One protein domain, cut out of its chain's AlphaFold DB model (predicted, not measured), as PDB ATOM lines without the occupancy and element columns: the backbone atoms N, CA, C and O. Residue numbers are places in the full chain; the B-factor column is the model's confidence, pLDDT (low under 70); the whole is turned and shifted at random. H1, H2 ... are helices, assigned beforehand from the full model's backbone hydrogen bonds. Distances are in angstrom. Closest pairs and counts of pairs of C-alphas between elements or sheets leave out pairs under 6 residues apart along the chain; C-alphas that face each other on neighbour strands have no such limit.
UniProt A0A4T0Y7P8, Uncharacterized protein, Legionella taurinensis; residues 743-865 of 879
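AT A GLANCE: This is residues 743 to 865 of the 879 residues of an uncharacterized protein of Legionella taurinensis (UniProt A0A4T0Y7P8). The longest helix, H7, runs across one side of a loose group of four helices, H2 to H5, which stand roughly side by side and alternate in direction along the chain. H1 crosses H7 and packs on H4 on this same side, short H6 packs on the ends of H1 and H5, and at the far end of the group residues 778 to 783 stick out as a loop and add to the length. The printed part has 123 residues, with seven named helices in the order H1 to H7 and no named strand; the class is all helix. The whole is compact, with a radius of gyration of the C-alphas of 14.0 A and spans of 44 by 32 by 28 A.

IN THESE COORDINATES: H7, residues 848 to 864, is 24.6 A long and ends at C-alpha 864 (51.357, 133.156, 41.530). H1, residues 743 to 758, is 22.4 A long and begins at C-alpha 743 (63.718, 131.167, 52.813). H4 spans residues 803 to 812, 14.2 A, and H5 residues 819 to 832, 19.9 A. H2, residues 761 to 775, is 21.3 A long and begins at C-alpha 761 (40.509, 113.613, 50.743). H3 spans residues 789 to 797, 12.6 A, and H6 residues 840 to 844, 6.8 A.

HOW THE PARTS SIT: H7 touches H4 with residues 858 to 863 alone, about perpendicular at 78 degrees; their closest C-alphas, Ala 808 and Ala 862, are 4.9 A apart. H7 touches H1 about perpendicular at 74 degrees, closest at the C-alphas of Pro 749 and Val 858, 5.0 A. H7 and H5 only just touch, with 3 pairs of C-alphas within 8 A, the closest Phe 825 and Phe 855 at 6.8 A. H2, H4 and H5 form a bundle, helices standing side by side. H2 touches H5 at a steep tilt of 42 degrees, opposite ways, closest at the C-alphas of Val 771 and Val 824, 6.1 A. H2 and H3 form a helical hairpin at a shallow tilt of 8 degrees, closest at the C-alphas of Ala 772 and Gly 789, 5.5 A. H3 and H4 form another, at 25 degrees, closest at the C-alphas of Tyr 795 and Ile 806, 6.0 A. H6 touches H5, closest at the C-alphas of Val 829 and Ala 842, 5.9 A. H3 and H7 are apart. Every O i to N i+4 pair is within hydrogen-bond range in H2, H3, H4, H5 and H7, against 10 of 12 in H1 and 0 of 1 in H6, where 1 of 2 O i to N i+3 pairs is within range.

THE WHOLE: The two C-alphas farthest apart, those of Lys 743 and Phe 780, are 45.8 A apart. The printed part has no cut. The link from H2 to H3, 13 residues, is long, and its residues 778 to 783 stand free. The mean pLDDT of the printed part is 83.9; residues 776 to 785, 814 and 836 are under 70.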
ATOM      1  N   LYS A 743      63.684 132.635  52.818       88.62
ATOM      2  CA  LYS A 743      63.718 131.167  52.813       88.62
ATOM      3  C   LYS A 743      62.555 130.566  53.603       88.62
ATOM      4  O   LYS A 743      61.871 129.682  53.091       88.62
ATOM      5  N   ALA A 744      62.286 131.065  54.812       88.25
ATOM      6  CA  ALA A 744      61.153 130.614  55.622       88.25
ATOM      7  C   ALA A 744      59.807 130.964  54.966       88.25
ATOM      8  O   ALA A 744      58.904 130.125  54.916       88.25
ATOM      9  N   ARG A 745      59.692 132.173  54.399       89.00
ATOM     10  CA  ARG A 745      58.498 132.624  53.665       89.00
ATOM     11  C   ARG A 745      58.185 131.771  52.439       89.00
ATOM     12  O   ARG A 745      57.012 131.595  52.145       89.00
ATOM     13  N   HIS A 746      59.198 131.248  51.750       87.81
ATOM     14  CA  HIS A 746      59.014 130.325  50.628       87.81
ATOM     15  C   HIS A 746      58.703 128.894  51.097       87.81
ATOM     16  O   HIS A 746      57.798 128.245  50.580       87.81
ATOM     17  N   ALA A 747      59.425 128.396  52.103       89.06
ATOM     18  CA  ALA A 747      59.283 127.018  52.579       89.06
ATOM     19  C   ALA A 747      57.921 126.735  53.240       89.06
ATOM     20  O   ALA A 747      57.422 125.608  53.188       89.06
ATOM     21  N   PHE A 748      57.313 127.743  53.872       92.81
ATOM     22  CA  PHE A 748      56.064 127.571  54.608       92.81
ATOM     23  C   PHE A 748      54.845 127.270  53.708       92.81
ATOM     24  O   PHE A 748      54.184 126.259  53.967       92.81
ATOM     25  N   PRO A 749      54.530 128.052  52.649       91.50
ATOM     26  CA  PRO A 749      53.470 127.699  51.704       91.50
ATOM     27  C   PRO A 749      53.670 126.317  51.083       91.50
ATOM     28  O   PRO A 749      52.723 125.537  51.014       91.50
ATOM     29  N   GLU A 750      54.901 125.970  50.703       90.56
ATOM     30  CA  GLU A 750      55.204 124.661  50.120       90.56
ATOM     31  C   GLU A 750      54.906 123.515  51.092       90.56
ATOM     32  O   GLU A 750      54.233 122.548  50.729       90.56
ATOM     33  N   SER A 751      55.284 123.676  52.361       91.31
ATOM     34  CA  SER A 751      54.950 122.729  53.428       91.31
ATOM     35  C   SER A 751      53.436 122.623  53.661       91.31
ATOM     36  O   SER A 751      52.923 121.527  53.873       91.31
ATOM     37  N   MET A 752      52.696 123.733  53.577       93.31
ATOM     38  CA  MET A 752      51.233 123.743  53.711       93.31
ATOM     39  C   MET A 752      50.532 123.025  52.553       93.31
ATOM     40  O   MET A 752      49.594 122.257  52.774       93.31
ATOM     41  N   TYR A 753      50.974 123.244  51.314       92.62
ATOM     42  CA  TYR A 753      50.406 122.547  50.159       92.62
ATOM     43  C   TYR A 753      50.770 121.067  50.150       92.62
ATOM     44  O   TYR A 753      49.923 120.239  49.817       92.62
ATOM     45  N   GLN A 754      51.981 120.717  50.580       90.94
ATOM     46  CA  GLN A 754      52.388 119.326  50.731       90.94
ATOM     47  C   GLN A 754      51.585 118.617  51.830       90.94
ATOM     48  O   GLN A 754      51.132 117.491  51.621       90.94
ATOM     49  N   TRP A 755      51.326 119.292  52.957       93.81
ATOM     50  CA  TRP A 755      50.410 118.801  53.991       93.81
ATOM     51  C   TRP A 755      49.027 118.500  53.412       93.81
ATOM     52  O   TRP A 755      48.496 117.408  53.606       93.81
ATOM     53  N   ALA A 756      48.462 119.434  52.641       92.25
ATOM     54  CA  ALA A 756      47.147 119.255  52.033       92.25
ATOM     55  C   ALA A 756      47.121 118.089  51.034       92.25
ATOM     56  O   ALA A 756      46.176 117.297  51.041       92.25
ATOM     57  N   LYS A 757      48.163 117.961  50.207       91.56
ATOM     58  CA  LYS A 757      48.319 116.891  49.214       91.56
ATOM     59  C   LYS A 757      48.380 115.501  49.851       91.56
ATOM     60  O   LYS A 757      47.787 114.564  49.325       91.56
ATOM     61  N   ASN A 758      49.081 115.373  50.975       89.31
ATOM     62  CA  ASN A 758      49.280 114.095  51.668       89.31
ATOM     63  C   ASN A 758      48.102 113.699  52.569       89.31
ATOM     64  O   ASN A 758      48.076 112.594  53.110       89.31
ATOM     65  N   MET A 759      47.139 114.596  52.761       89.94
ATOM     66  CA  MET A 759      45.992 114.364  53.620       89.94
ATOM     67  C   MET A 759      44.898 113.570  52.896       89.94
ATOM     68  O   MET A 759      44.588 113.839  51.734       89.94
ATOM     69  N   ASP A 760      44.250 112.640  53.606       92.94
ATOM     70  CA  ASP A 760      43.057 111.964  53.090       92.94
ATOM     71  C   ASP A 760      42.001 112.981  52.621       92.94
ATOM     72  O   ASP A 760      41.721 113.987  53.283       92.94
ATOM     73  N   ARG A 761      41.407 112.704  51.458       90.25
ATOM     74  CA  ARG A 761      40.509 113.613  50.743       90.25
ATOM     75  C   ARG A 761      39.268 113.972  51.556       90.25
ATOM     76  O   ARG A 761      38.870 115.139  51.578       90.25
ATOM     77  N   GLU A 762      38.647 113.003  52.218       90.69
ATOM     78  CA  GLU A 762      37.415 113.236  52.975       90.69
ATOM     79  C   GLU A 762      37.705 113.881  54.331       90.69
ATOM     80  O   GLU A 762      36.987 114.796  54.750       90.69
ATOM     81  N   ALA A 763      38.814 113.508  54.970       89.94
ATOM     82  CA  ALA A 763      39.312 114.208  56.147       89.94
ATOM     83  C   ALA A 763      39.618 115.687  55.837       89.94
ATOM     84  O   ALA A 763      39.214 116.568  56.601       89.94
ATOM     85  N   PHE A 764      40.266 115.981  54.704       93.25
ATOM     86  CA  PHE A 764      40.583 117.345  54.268       93.25
ATOM     87  C   PHE A 764      39.314 118.170  54.037       93.25
ATOM     88  O   PHE A 764      39.149 119.242  54.627       93.25
ATOM     89  N   LYS A 765      38.354 117.645  53.261       92.00
ATOM     90  CA  LYS A 765      37.058 118.312  53.040       92.00
ATOM     91  C   LYS A 765      36.325 118.585  54.350       92.00
ATOM     92  O   LYS A 765      35.731 119.650  54.495       92.00
ATOM     93  N   LYS A 766      36.369 117.657  55.312       91.31
ATOM     94  CA  LYS A 766      35.740 117.836  56.629       91.31
ATOM     95  C   LYS A 766      36.316 119.042  57.374       91.31
ATOM     96  O   LYS A 766      35.536 119.819  57.918       91.31
ATOM     97  N   ILE A 767      37.639 119.233  57.351       91.25
ATOM     98  CA  ILE A 767      38.295 120.399  57.971       91.25
ATOM     99  C   ILE A 767      37.816 121.699  57.320       91.25
ATOM    100  O   ILE A 767      37.422 122.626  58.024       91.25
ATOM    101  N   ILE A 768      37.796 121.769  55.988       92.50
ATOM    102  CA  ILE A 768      37.381 122.988  55.277       92.50
ATOM    103  C   ILE A 768      35.889 123.286  55.492       92.50
ATOM    104  O   ILE A 768      35.525 124.435  55.748       92.50
ATOM    105  N   ARG A 769      35.022 122.262  55.470       89.56
ATOM    106  CA  ARG A 769      33.582 122.408  55.759       89.56
ATOM    107  C   ARG A 769      33.312 122.876  57.181       89.56
ATOM    108  O   ARG A 769      32.396 123.668  57.383       89.56
ATOM    109  N   GLU A 770      34.093 122.418  58.157       87.69
ATOM    110  CA  GLU A 770      33.995 122.876  59.547       87.69
ATOM    111  C   GLU A 770      34.220 124.393  59.635       87.69
ATOM    112  O   GLU A 770      33.414 125.110  60.233       87.69
ATOM    113  N   VAL A 771      35.258 124.902  58.964       88.25
ATOM    114  CA  VAL A 771      35.551 126.342  58.917       88.25
ATOM    115  C   VAL A 771      34.467 127.110  58.157       88.25
ATOM    116  O   VAL A 771      33.975 128.123  58.651       88.25
ATOM    117  N   ALA A 772      34.036 126.617  56.992       83.88
ATOM    118  CA  ALA A 772      32.992 127.256  56.189       83.88
ATOM    119  C   ALA A 772      31.642 127.329  56.931       83.88
ATOM    120  O   ALA A 772      30.953 128.351  56.875       83.88
ATOM    121  N   LYS A 773      31.283 126.286  57.691       80.94
ATOM    122  CA  LYS A 773      30.066 126.253  58.515       80.94
ATOM    123  C   LYS A 773      30.116 127.280  59.646       80.94
ATOM    124  O   LYS A 773      29.129 127.971  59.864       80.94
ATOM    125  N   ASN A 774      31.262 127.420  60.313       78.56
ATOM    126  CA  ASN A 774      31.457 128.408  61.382       78.56
ATOM    127  C   ASN A 774      31.560 129.852  60.848       78.56
ATOM    128  O   ASN A 774      31.301 130.814  61.574       78.56
ATOM    129  N   TYR A 775      31.926 130.015  59.575       75.00
ATOM    130  CA  TYR A 775      31.961 131.300  58.883       75.00
ATOM    131  C   TYR A 775      30.566 131.783  58.459       75.00
ATOM    132  O   TYR A 775      30.274 132.975  58.575       75.00
ATOM    133  N   THR A 776      29.701 130.881  57.989       63.38
ATOM    134  CA  THR A 776      28.387 131.224  57.418       63.38
ATOM    135  C   THR A 776      27.450 131.800  58.499       63.38
ATOM    136  O   THR A 776      27.341 131.212  59.575       63.38
ATOM    137  N   PRO A 777      26.779 132.947  58.274       59.22
ATOM    138  CA  PRO A 777      25.865 133.504  59.266       59.22
ATOM    139  C   PRO A 777      24.637 132.600  59.456       59.22
ATOM    140  O   PRO A 777      24.179 131.957  58.512       59.22
ATOM    141  N   TYR A 778      24.067 132.589  60.667       54.34
ATOM    142  CA  TYR A 778      22.736 132.015  60.896       54.34
ATOM    143  C   TYR A 778      21.724 132.651  59.926       54.34
ATOM    144  O   TYR A 778      21.814 133.846  59.641       54.34
ATOM    145  N   ALA A 779      20.783 131.840  59.435       54.38
ATOM    146  CA  ALA A 779      19.984 132.007  58.212       54.38
ATOM    147  C   ALA A 779      19.177 133.319  58.009       54.38
ATOM    148  O   ALA A 779      18.472 133.433  57.014       54.38
ATOM    149  N   PHE A 780      19.276 134.317  58.892       53.09
ATOM    150  CA  PHE A 780      18.485 135.554  58.849       53.09
ATOM    151  C   PHE A 780      19.296 136.865  58.832       53.09
ATOM    152  O   PHE A 780      18.718 137.934  59.004       53.09
ATOM    153  N   ASN A 781      20.615 136.837  58.596       52.34
ATOM    154  CA  ASN A 781      21.425 138.066  58.541       52.34
ATOM    155  C   ASN A 781      21.748 138.509  57.098       52.34
ATOM    156  O   ASN A 781      22.776 138.133  56.535       52.34
ATOM    157  N   ILE A 782      20.866 139.328  56.515       53.25
ATOM    158  CA  ILE A 782      20.901 139.784  55.106       53.25
ATOM    159  C   ILE A 782      21.957 140.895  54.864       53.25
ATOM    160  O   ILE A 782      22.237 141.248  53.725       53.25
ATOM    161  N   PHE A 783      22.610 141.409  55.918       54.78
ATOM    162  CA  PHE A 783      23.660 142.444  55.832       54.78
ATOM    163  C   PHE A 783      25.083 141.919  56.110       54.78
ATOM    164  O   PHE A 783      26.011 142.698  56.322       54.78
ATOM    165  N   SER A 784      25.287 140.599  56.143       59.91
ATOM    166  CA  SER A 784      26.600 140.025  56.449       59.91
ATOM    167  C   SER A 784      27.560 140.080  55.255       59.91
ATOM    168  O   SER A 784      27.268 139.544  54.190       59.91
ATOM    169  N   ALA A 785      28.770 140.606  55.470       59.56
ATOM    170  CA  ALA A 785      29.876 140.575  54.502       59.56
ATOM    171  C   ALA A 785      30.439 139.154  54.227       59.56
ATOM    172  O   ALA A 785      31.418 138.990  53.501       59.56
ATOM    173  N   ARG A 786      29.851 138.100  54.816       70.12
ATOM    174  CA  ARG A 786      30.350 136.717  54.761       70.12
ATOM    175  C   ARG A 786      29.716 135.892  53.634       70.12
ATOM    176  O   ARG A 786      28.914 134.999  53.882       70.12
ATOM    177  N   THR A 787      30.110 136.165  52.390       72.06
ATOM    178  CA  THR A 787      29.469 135.620  51.169       72.06
ATOM    179  C   THR A 787      30.181 134.424  50.520       72.06
ATOM    180  O   THR A 787      29.633 133.785  49.629       72.06
ATOM    181  N   ARG A 788      31.394 134.078  50.970       80.25
ATOM    182  CA  ARG A 788      32.277 133.088  50.316       80.25
ATOM    183  C   ARG A 788      32.026 131.612  50.674       80.25
ATOM    184  O   ARG A 788      32.707 130.736  50.160       80.25
ATOM    185  N   GLY A 789      31.061 131.311  51.544       78.50
ATOM    186  CA  GLY A 789      30.742 129.926  51.937       78.50
ATOM    187  C   GLY A 789      30.331 129.025  50.756       78.50
ATOM    188  O   GLY A 789      30.949 127.977  50.565       78.50
ATOM    189  N   PRO A 790      29.355 129.437  49.919       81.12
ATOM    190  CA  PRO A 790      28.943 128.681  48.731       81.12
ATOM    191  C   PRO A 790      30.056 128.512  47.685       81.12
ATOM    192  O   PRO A 790      30.150 127.465  47.053       81.12
ATOM    193  N   GLU A 791      30.924 129.519  47.534       85.44
ATOM    194  CA  GLU A 791      32.101 129.465  46.655       85.44
ATOM    195  C   GLU A 791      33.030 128.309  47.056       85.44
ATOM    196  O   GLU A 791      33.415 127.493  46.219       85.44
ATOM    197  N   VAL A 792      33.352 128.213  48.352       86.12
ATOM    198  CA  VAL A 792      34.226 127.161  48.880       86.12
ATOM    199  C   VAL A 792      33.583 125.785  48.764       86.12
ATOM    200  O   VAL A 792      34.263 124.849  48.348       86.12
ATOM    201  N   GLU A 793      32.288 125.644  49.056       85.81
ATOM    202  CA  GLU A 793      31.596 124.359  48.878       85.81
ATOM    203  C   GLU A 793      31.608 123.910  47.405       85.81
ATOM    204  O   GLU A 793      31.830 122.731  47.132       85.81
ATOM    205  N   GLY A 794      31.500 124.846  46.453       84.88
ATOM    206  CA  GLY A 794      31.681 124.564  45.027       84.88
ATOM    207  C   GLY A 794      33.058 123.972  44.698       84.88
ATOM    208  O   GLY A 794      33.150 123.013  43.932       84.88
ATOM    209  N   TYR A 795      34.134 124.465  45.324       90.25
ATOM    210  CA  TYR A 795      35.478 123.889  45.157       90.25
ATOM    211  C   TYR A 795      35.602 122.476  45.739       90.25
ATOM    212  O   TYR A 795      36.338 121.661  45.180       90.25
ATOM    213  N   LEU A 796      34.903 122.185  46.844       88.88
ATOM    214  CA  LEU A 796      34.919 120.877  47.512       88.88
ATOM    215  C   LEU A 796      34.118 119.802  46.762       88.88
ATOM    216  O   LEU A 796      34.441 118.615  46.879       88.88
ATOM    217  N   GLN A 797      33.068 120.203  46.040       87.50
ATOM    218  CA  GLN A 797      32.202 119.310  45.258       87.50
ATOM    219  C   GLN A 797      32.796 118.941  43.895       87.50
ATOM    220  O   GLN A 797      32.534 117.854  43.386       87.50
ATOM    221  N   ASP A 798      33.629 119.811  43.329       86.69
ATOM    222  CA  ASP A 798      34.341 119.557  42.082       86.69
ATOM    223  C   ASP A 798      35.456 118.511  42.284       86.69
ATOM    224  O   ASP A 798      36.504 118.765  42.891       86.69
ATOM    225  N   SER A 799      35.211 117.303  41.772       80.94
ATOM    226  CA  SER A 799      36.104 116.147  41.885       80.94
ATOM    227  C   SER A 799      37.424 116.310  41.127       80.94
ATOM    228  O   SER A 799      38.360 115.566  41.414       80.94
ATOM    229  N   SER A 800      37.531 117.288  40.218       84.38
ATOM    230  CA  SER A 800      38.763 117.572  39.470       84.38
ATOM    231  C   SER A 800      39.802 118.365  40.273       84.38
ATOM    232  O   SER A 800      40.983 118.367  39.930       84.38
ATOM    233  N   ASN A 801      39.400 119.019  41.369       87.56
ATOM    234  CA  ASN A 801      40.322 119.792  42.198       87.56
ATOM    235  C   ASN A 801      41.064 118.887  43.179       87.56
ATOM    236  O   ASN A 801      40.419 118.271  44.012       87.56
ATOM    237  N   SER A 802      42.394 118.868  43.207       90.62
ATOM    238  CA  SER A 802      43.145 118.257  44.319       90.62
ATOM    239  C   SER A 802      43.028 119.073  45.625       90.62
ATOM    240  O   SER A 802      42.419 120.146  45.644       90.62
ATOM    241  N   ASN A 803      43.521 118.566  46.761       93.75
ATOM    242  CA  ASN A 803      43.387 119.259  48.058       93.75
ATOM    243  C   ASN A 803      44.154 120.588  48.069       93.75
ATOM    244  O   ASN A 803      43.641 121.625  48.492       93.75
ATOM    245  N   GLU A 804      45.369 120.571  47.533       92.50
ATOM    246  CA  GLU A 804      46.226 121.735  47.358       92.50
ATOM    247  C   GLU A 804      45.605 122.770  46.405       92.50
ATOM    248  O   GLU A 804      45.655 123.968  46.689       92.50
ATOM    249  N   MET A 805      44.923 122.319  45.344       90.25
ATOM    250  CA  MET A 805      44.162 123.179  44.428       90.25
ATOM    251  C   MET A 805      43.009 123.884  45.153       90.25
ATOM    252  O   MET A 805      42.779 125.074  44.944       90.25
ATOM    253  N   ILE A 806      42.288 123.171  46.024       90.94
ATOM    254  CA  ILE A 806      41.203 123.747  46.827       90.94
ATOM    255  C   ILE A 806      41.750 124.829  47.760       90.94
ATOM    256  O   ILE A 806      41.215 125.937  47.764       90.94
ATOM    257  N   LEU A 807      42.828 124.552  48.507       92.06
ATOM    258  CA  LEU A 807      43.457 125.564  49.368       92.06
ATOM    259  C   LEU A 807      43.904 126.786  48.566       92.06
ATOM    260  O   LEU A 807      43.602 127.917  48.947       92.06
ATOM    261  N   ALA A 808      44.584 126.576  47.437       88.88
ATOM    262  CA  ALA A 808      45.050 127.671  46.600       88.88
ATOM    263  C   ALA A 808      43.888 128.521  46.072       88.88
ATOM    264  O   ALA A 808      43.955 129.745  46.150       88.88
ATOM    265  N   LYS A 809      42.783 127.907  45.626       88.12
ATOM    266  CA  LYS A 809      41.573 128.632  45.201       88.12
ATOM    267  C   LYS A 809      40.951 129.441  46.345       88.12
ATOM    268  O   LYS A 809      40.587 130.597  46.129       88.12
ATOM    269  N   ILE A 810      40.882 128.887  47.560       89.38
ATOM    270  CA  ILE A 810      40.365 129.587  48.751       89.38
ATOM    271  C   ILE A 810      41.203 130.832  49.070       89.38
ATOM    272  O   ILE A 810      40.637 131.899  49.338       89.38
ATOM    273  N   PHE A 811      42.533 130.719  49.041       89.88
ATOM    274  CA  PHE A 811      43.438 131.829  49.349       89.88
ATOM    275  C   PHE A 811      43.518 132.857  48.212       89.88
ATOM    276  O   PHE A 811      43.428 134.050  48.481       89.88
ATOM    277  N   CYS A 812      43.589 132.418  46.952       83.81
ATOM    278  CA  CYS A 812      43.741 133.283  45.778       83.81
ATOM    279  C   CYS A 812      42.497 134.136  45.482       83.81
ATOM    280  O   CYS A 812      42.617 135.323  45.181       83.81
ATOM    281  N   LYS A 813      41.290 133.556  45.585       77.00
ATOM    282  CA  LYS A 813      40.029 134.264  45.288       77.00
ATOM    283  C   LYS A 813      39.538 135.176  46.416       77.00
ATOM    284  O   LYS A 813      38.578 135.915  46.224       77.00
ATOM    285  N   GLY A 814      40.167 135.119  47.589       66.56
ATOM    286  CA  GLY A 814      39.897 136.064  48.666       66.56
ATOM    287  C   GLY A 814      40.602 137.395  48.439       66.56
ATOM    288  O   GLY A 814      41.685 137.458  47.857       66.56
ATOM    289  N   GLU A 815      40.037 138.479  48.961       70.88
ATOM    290  CA  GLU A 815      40.867 139.636  49.297       70.88
ATOM    291  C   GLU A 815      41.824 139.256  50.436       70.88
ATOM    292  O   GLU A 815      41.551 138.331  51.206       70.88
ATOM    293  N   ARG A 816      42.952 139.963  50.561       73.75
ATOM    294  CA  ARG A 816      43.953 139.698  51.610       73.75
ATOM    295  C   ARG A 816      43.353 139.795  53.028       73.75
ATOM    296  O   ARG A 816      43.761 139.075  53.929       73.75
ATOM    297  N   GLU A 817      42.294 140.582  53.200       74.50
ATOM    298  CA  GLU A 817      41.548 140.708  54.460       74.50
ATOM    299  C   GLU A 817      40.357 139.735  54.581       74.50
ATOM    300  O   GLU A 817      39.498 139.880  55.453       74.50
ATOM    301  N   SER A 818      40.262 138.720  53.711       81.56
ATOM    302  CA  SER A 818      39.145 137.775  53.738       81.56
ATOM    303  C   SER A 818      39.147 136.960  55.030       81.56
ATOM    304  O   SER A 818      39.979 136.074  55.228       81.56
ATOM    305  N   THR A 819      38.145 137.201  55.878       82.00
ATOM    306  CA  THR A 819      37.983 136.501  57.160       82.00
ATOM    307  C   THR A 819      37.899 134.981  56.980       82.00
ATOM    308  O   THR A 819      38.490 134.252  57.766       82.00
ATOM    309  N   LEU A 820      37.239 134.481  55.922       85.31
ATOM    310  CA  LEU A 820      37.206 133.039  55.636       85.31
ATOM    311  C   LEU A 820      38.603 132.490  55.333       85.31
ATOM    312  O   LEU A 820      38.971 131.449  55.863       85.31
ATOM    313  N   SER A 821      39.389 133.184  54.505       88.44
ATOM    314  CA  SER A 821      40.753 132.762  54.175       88.44
ATOM    315  C   SER A 821      41.655 132.765  55.412       88.44
ATOM    316  O   SER A 821      42.418 131.823  55.600       88.44
ATOM    317  N   GLN A 822      41.532 133.761  56.290       87.25
ATOM    318  CA  GLN A 822      42.299 133.817  57.538       87.25
ATOM    319  C   GLN A 822      41.895 132.705  58.527       87.25
ATOM    320  O   GLN A 822      42.770 132.084  59.133       87.25
ATOM    321  N   GLU A 823      40.602 132.389  58.656       88.50
ATOM    322  CA  GLU A 823      40.128 131.284  59.507       88.50
ATOM    323  C   GLU A 823      40.509 129.906  58.942       88.50
ATOM    324  O   GLU A 823      40.904 129.017  59.699       88.50
ATOM    325  N   VAL A 824      40.468 129.727  57.614       90.50
ATOM    326  CA  VAL A 824      40.953 128.498  56.962       90.50
ATOM    327  C   VAL A 824      42.448 128.335  57.206       90.50
ATOM    328  O   VAL A 824      42.876 127.270  57.641       90.50
ATOM    329  N   PHE A 825      43.235 129.392  57.002       92.56
ATOM    330  CA  PHE A 825      44.669 129.382  57.281       92.56
ATOM    331  C   PHE A 825      44.956 129.004  58.737       92.56
ATOM    332  O   PHE A 825      45.740 128.095  58.994       92.56
ATOM    333  N   LYS A 826      44.274 129.643  59.693       91.75
ATOM    334  CA  LYS A 826      44.420 129.352  61.121       91.75
ATOM    335  C   LYS A 826      44.124 127.883  61.430       91.75
ATOM    336  O   LYS A 826      44.946 127.233  62.069       91.75
ATOM    337  N   LYS A 827      42.999 127.346  60.945       92.19
ATOM    338  CA  LYS A 827      42.615 125.946  61.187       92.19
ATOM    339  C   LYS A 827      43.597 124.958  60.556       92.19
ATOM    340  O   LYS A 827      43.874 123.918  61.144       92.19
ATOM    341  N   VAL A 828      44.123 125.270  59.371       92.06
ATOM    342  CA  VAL A 828      45.146 124.455  58.699       92.06
ATOM    343  C   VAL A 828      46.442 124.451  59.508       92.06
ATOM    344  O   VAL A 828      46.972 123.381  59.790       92.06
ATOM    345  N   VAL A 829      46.908 125.614  59.966       92.00
ATOM    346  CA  VAL A 829      48.104 125.715  60.816       92.00
ATOM    347  C   VAL A 829      47.930 124.937  62.121       92.00
ATOM    348  O   VAL A 829      48.797 124.137  62.454       92.00
ATOM    349  N   GLU A 830      46.794 125.078  62.812       91.75
ATOM    350  CA  GLU A 830      46.479 124.311  64.033       91.75
ATOM    351  C   GLU A 830      46.537 122.791  63.811       91.75
ATOM    352  O   GLU A 830      46.882 122.035  64.715       91.75
ATOM    353  N   ARG A 831      46.211 122.324  62.601       91.38
ATOM    354  CA  ARG A 831      46.260 120.903  62.232       91.38
ATOM    355  C   ARG A 831      47.656 120.446  61.832       91.38
ATOM    356  O   ARG A 831      48.026 119.326  62.149       91.38
ATOM    357  N   MET A 832      48.445 121.292  61.179       91.19
ATOM    358  CA  MET A 832      49.861 121.007  60.919       91.19
ATOM    359  C   MET A 832      50.658 120.918  62.231       91.19
ATOM    360  O   MET A 832      51.542 120.076  62.359       91.19
ATOM    361  N   GLN A 833      50.292 121.723  63.233       90.81
ATOM    362  CA  GLN A 833      50.919 121.747  64.561       90.81
ATOM    363  C   GLN A 833      50.764 120.442  65.359       90.81
ATOM    364  O   GLN A 833      51.524 120.220  66.295       90.81
ATOM    365  N   THR A 834      49.827 119.554  65.004       86.75
ATOM    366  CA  THR A 834      49.680 118.253  65.689       86.75
ATOM    367  C   THR A 834      50.725 117.215  65.265       86.75
ATOM    368  O   THR A 834      50.781 116.143  65.861       86.75
ATOM    369  N   SER A 835      51.539 117.521  64.251       80.31
ATOM    370  CA  SER A 835      52.574 116.646  63.686       80.31
ATOM    371  C   SER A 835      53.915 117.386  63.645       80.31
ATOM    372  O   SER A 835      54.436 117.709  62.579       80.31
ATOM    373  N   GLU A 836      54.458 117.691  64.828       66.81
ATOM    374  CA  GLU A 836      55.620 118.577  65.017       66.81
ATOM    375  C   GLU A 836      56.866 118.162  64.214       66.81
ATOM    376  O   GLU A 836      57.561 119.029  63.684       66.81
ATOM    377  N   GLY A 837      57.111 116.855  64.064       70.69
ATOM    378  CA  GLY A 837      58.251 116.330  63.300       70.69
ATOM    379  C   GLY A 837      58.180 116.586  61.791       70.69
ATOM    380  O   GLY A 837      59.221 116.710  61.150       70.69
ATOM    381  N   ASP A 838      56.974 116.725  61.236       80.19
ATOM    382  CA  ASP A 838      56.755 116.849  59.790       80.19
ATOM    383  C   ASP A 838      56.616 118.316  59.340       80.19
ATOM    384  O   ASP A 838      56.898 118.642  58.186       80.19
ATOM    385  N   TYR A 839      56.202 119.218  60.245       86.56
ATOM    386  CA  TYR A 839      55.903 120.625  59.927       86.56
ATOM    387  C   TYR A 839      56.491 121.628  60.942       86.56
ATOM    388  O   TYR A 839      55.755 122.417  61.546       86.56
ATOM    389  N   PRO A 840      57.826 121.689  61.100       84.31
ATOM    390  CA  PRO A 840      58.484 122.485  62.141       84.31
ATOM    391  C   PRO A 840      58.232 124.000  62.044       84.31
ATOM    392  O   PRO A 840      58.210 124.686  63.065       84.31
ATOM    393  N   LEU A 841      58.005 124.550  60.842       85.81
ATOM    394  CA  LEU A 841      57.662 125.972  60.685       85.81
ATOM    395  C   LEU A 841      56.247 126.283  61.189       85.81
ATOM    396  O   LEU A 841      56.033 127.348  61.763       85.81
ATOM    397  N   ALA A 842      55.289 125.361  61.030       87.50
ATOM    398  CA  ALA A 842      53.920 125.548  61.515       87.50
ATOM    399  C   ALA A 842      53.862 125.610  63.045       87.50
ATOM    400  O   ALA A 842      53.142 126.451  63.588       87.50
ATOM    401  N   CYS A 843      54.678 124.811  63.739       86.12
ATOM    402  CA  CYS A 843      54.818 124.853  65.200       86.12
ATOM    403  C   CYS A 843      55.358 126.181  65.726       86.12
ATOM    404  O   CYS A 843      55.063 126.558  66.857       86.12
ATOM    405  N   GLN A 844      56.074 126.937  64.897       83.94
ATOM    406  CA  GLN A 844      56.561 128.257  65.280       83.94
ATOM    407  C   GLN A 844      55.480 129.339  65.119       83.94
ATOM    408  O   GLN A 844      55.547 130.349  65.813       83.94
ATOM    409  N   VAL A 845      54.436 129.132  64.297       85.75
ATOM    410  CA  VAL A 845      53.326 130.087  64.057       85.75
ATOM    411  C   VAL A 845      52.334 130.143  65.223       85.75
ATOM    412  O   VAL A 845      51.185 129.700  65.149       85.75
ATOM    413  N   THR A 846      52.781 130.739  66.323       80.88
ATOM    414  CA  THR A 846      52.039 130.799  67.591       80.88
ATOM    415  C   THR A 846      51.383 132.157  67.844       80.88
ATOM    416  O   THR A 846      50.329 132.212  68.478       80.88
ATOM    417  N   THR A 847      51.936 133.251  67.305       81.06
ATOM    418  CA  THR A 847      51.422 134.615  67.537       81.06
ATOM    419  C   THR A 847      50.525 135.128  66.406       81.06
ATOM    420  O   THR A 847      50.542 134.624  65.279       81.06
ATOM    421  N   LYS A 848      49.732 136.169  66.693       79.81
ATOM    422  CA  LYS A 848      48.860 136.818  65.702       79.81
ATOM    423  C   LYS A 848      49.670 137.439  64.558       79.81
ATOM    424  O   LYS A 848      49.285 137.308  63.399       79.81
ATOM    425  N   GLU A 849      50.799 138.064  64.873       79.38
ATOM    426  CA  GLU A 849      51.698 138.695  63.901       79.38
ATOM    427  C   GLU A 849      52.314 137.654  62.965       79.38
ATOM    428  O   GLU A 849      52.353 137.851  61.753       79.38
ATOM    429  N   MET A 850      52.734 136.510  63.507       81.75
ATOM    430  CA  MET A 850      53.276 135.416  62.707       81.75
ATOM    431  C   MET A 850      52.242 134.801  61.771       81.75
ATOM    432  O   MET A 850      52.553 134.495  60.620       81.75
ATOM    433  N   ARG A 851      50.999 134.646  62.245       86.56
ATOM    434  CA  ARG A 851      49.898 134.186  61.394       86.56
ATOM    435  C   ARG A 851      49.682 135.142  60.230       86.56
ATOM    436  O   ARG A 851      49.577 134.676  59.106       86.56
ATOM    437  N   ALA A 852      49.691 136.452  60.474       85.75
ATOM    438  CA  ALA A 852      49.585 137.446  59.409       85.75
ATOM    439  C   ALA A 852      50.779 137.390  58.433       85.75
ATOM    440  O   ALA A 852      50.584 137.420  57.219       85.75
ATOM    441  N   HIS A 853      52.007 137.254  58.946       86.25
ATOM    442  CA  HIS A 853      53.224 137.145  58.135       86.25
ATOM    443  C   HIS A 853      53.169 135.966  57.154       86.25
ATOM    444  O   HIS A 853      53.337 136.152  55.947       86.25
ATOM    445  N   PHE A 854      52.894 134.760  57.654       90.81
ATOM    446  CA  PHE A 854      52.844 133.558  56.824       90.81
ATOM    447  C   PHE A 854      51.570 133.454  55.989       90.81
ATOM    448  O   PHE A 854      51.618 132.920  54.883       90.81
ATOM    449  N   PHE A 855      50.449 134.012  56.455       91.31
ATOM    450  CA  PHE A 855      49.247 134.133  55.635       91.31
ATOM    451  C   PHE A 855      49.517 134.966  54.381       91.31
ATOM    452  O   PHE A 855      49.143 134.551  53.290       91.31
ATOM    453  N   ASN A 856      50.227 136.092  54.509       88.75
ATOM    454  CA  ASN A 856      50.614 136.900  53.352       88.75
ATOM    455  C   ASN A 856      51.497 136.113  52.374       88.75
ATOM    456  O   ASN A 856      51.275 136.187  51.171       88.75
ATOM    457  N   ALA A 857      52.449 135.318  52.876       88.50
ATOM    458  CA  ALA A 857      53.275 134.460  52.026       88.50
ATOM    459  C   ALA A 857      52.442 133.409  51.269       88.50
ATOM    460  O   ALA A 857      52.612 133.244  50.065       88.50
ATOM    461  N   VAL A 858      51.497 132.749  51.949       90.50
ATOM    462  CA  VAL A 858      50.573 131.786  51.322       90.50
ATOM    463  C   VAL A 858      49.654 132.465  50.308       90.50
ATOM    464  O   VAL A 858      49.393 131.910  49.247       90.50
ATOM    465  N   TYR A 859      49.172 133.669  50.607       89.44
ATOM    466  CA  TYR A 859      48.332 134.451  49.705       89.44
ATOM    467  C   TYR A 859      49.059 134.820  48.406       89.44
ATOM    468  O   TYR A 859      48.511 134.649  47.315       89.44
ATOM    469  N   ASP A 860      50.294 135.311  48.523       88.19
ATOM    470  CA  ASP A 860      51.117 135.704  47.380       88.19
ATOM    471  C   ASP A 860      51.489 134.476  46.527       88.19
ATOM    472  O   ASP A 860      51.351 134.511  45.300       88.19
ATOM    473  N   ASP A 861      51.847 133.355  47.167       89.06
ATOM    474  CA  ASP A 861      52.110 132.077  46.493       89.06
ATOM    475  C   ASP A 861      50.860 131.560  45.758       89.06
ATOM    476  O   ASP A 861      50.917 131.255  44.565       89.06
ATOM    477  N   ALA A 862      49.691 131.576  46.409       87.06
ATOM    478  CA  ALA A 862      48.420 131.160  45.815       87.06
ATOM    479  C   ALA A 862      48.028 131.983  44.576       87.06
ATOM    480  O   ALA A 862      47.433 131.439  43.646       87.06
ATOM    481  N   LYS A 863      48.352 133.284  44.545       83.19
ATOM    482  CA  LYS A 863      48.139 134.141  43.366       83.19
ATOM    483  C   LYS A 863      49.092 133.827  42.221       83.19
ATOM    484  O   LYS A 863      48.688 133.918  41.064       83.19
ATOM    485  N   SER A 864      50.339 133.484  42.534       81.56
ATOM    486  CA  SER A 864      51.357 133.156  41.530       81.56
ATOM    487  C   SER A 864      51.103 131.809  40.843       81.56
ATOM    488  O   SER A 864      51.450 131.628  39.676       81.56
ATOM    489  N   ARG A 865      50.424 130.879  41.528       75.56
ATOM    490  CA  ARG A 865      49.966 129.606  40.962       75.56
ATOM    491  C   ARG A 865      48.781 129.849  40.019       75.56
ATOM    492  O   ARG A 865      47.618 129.754  40.409       75.56
TER     493      ARG A 865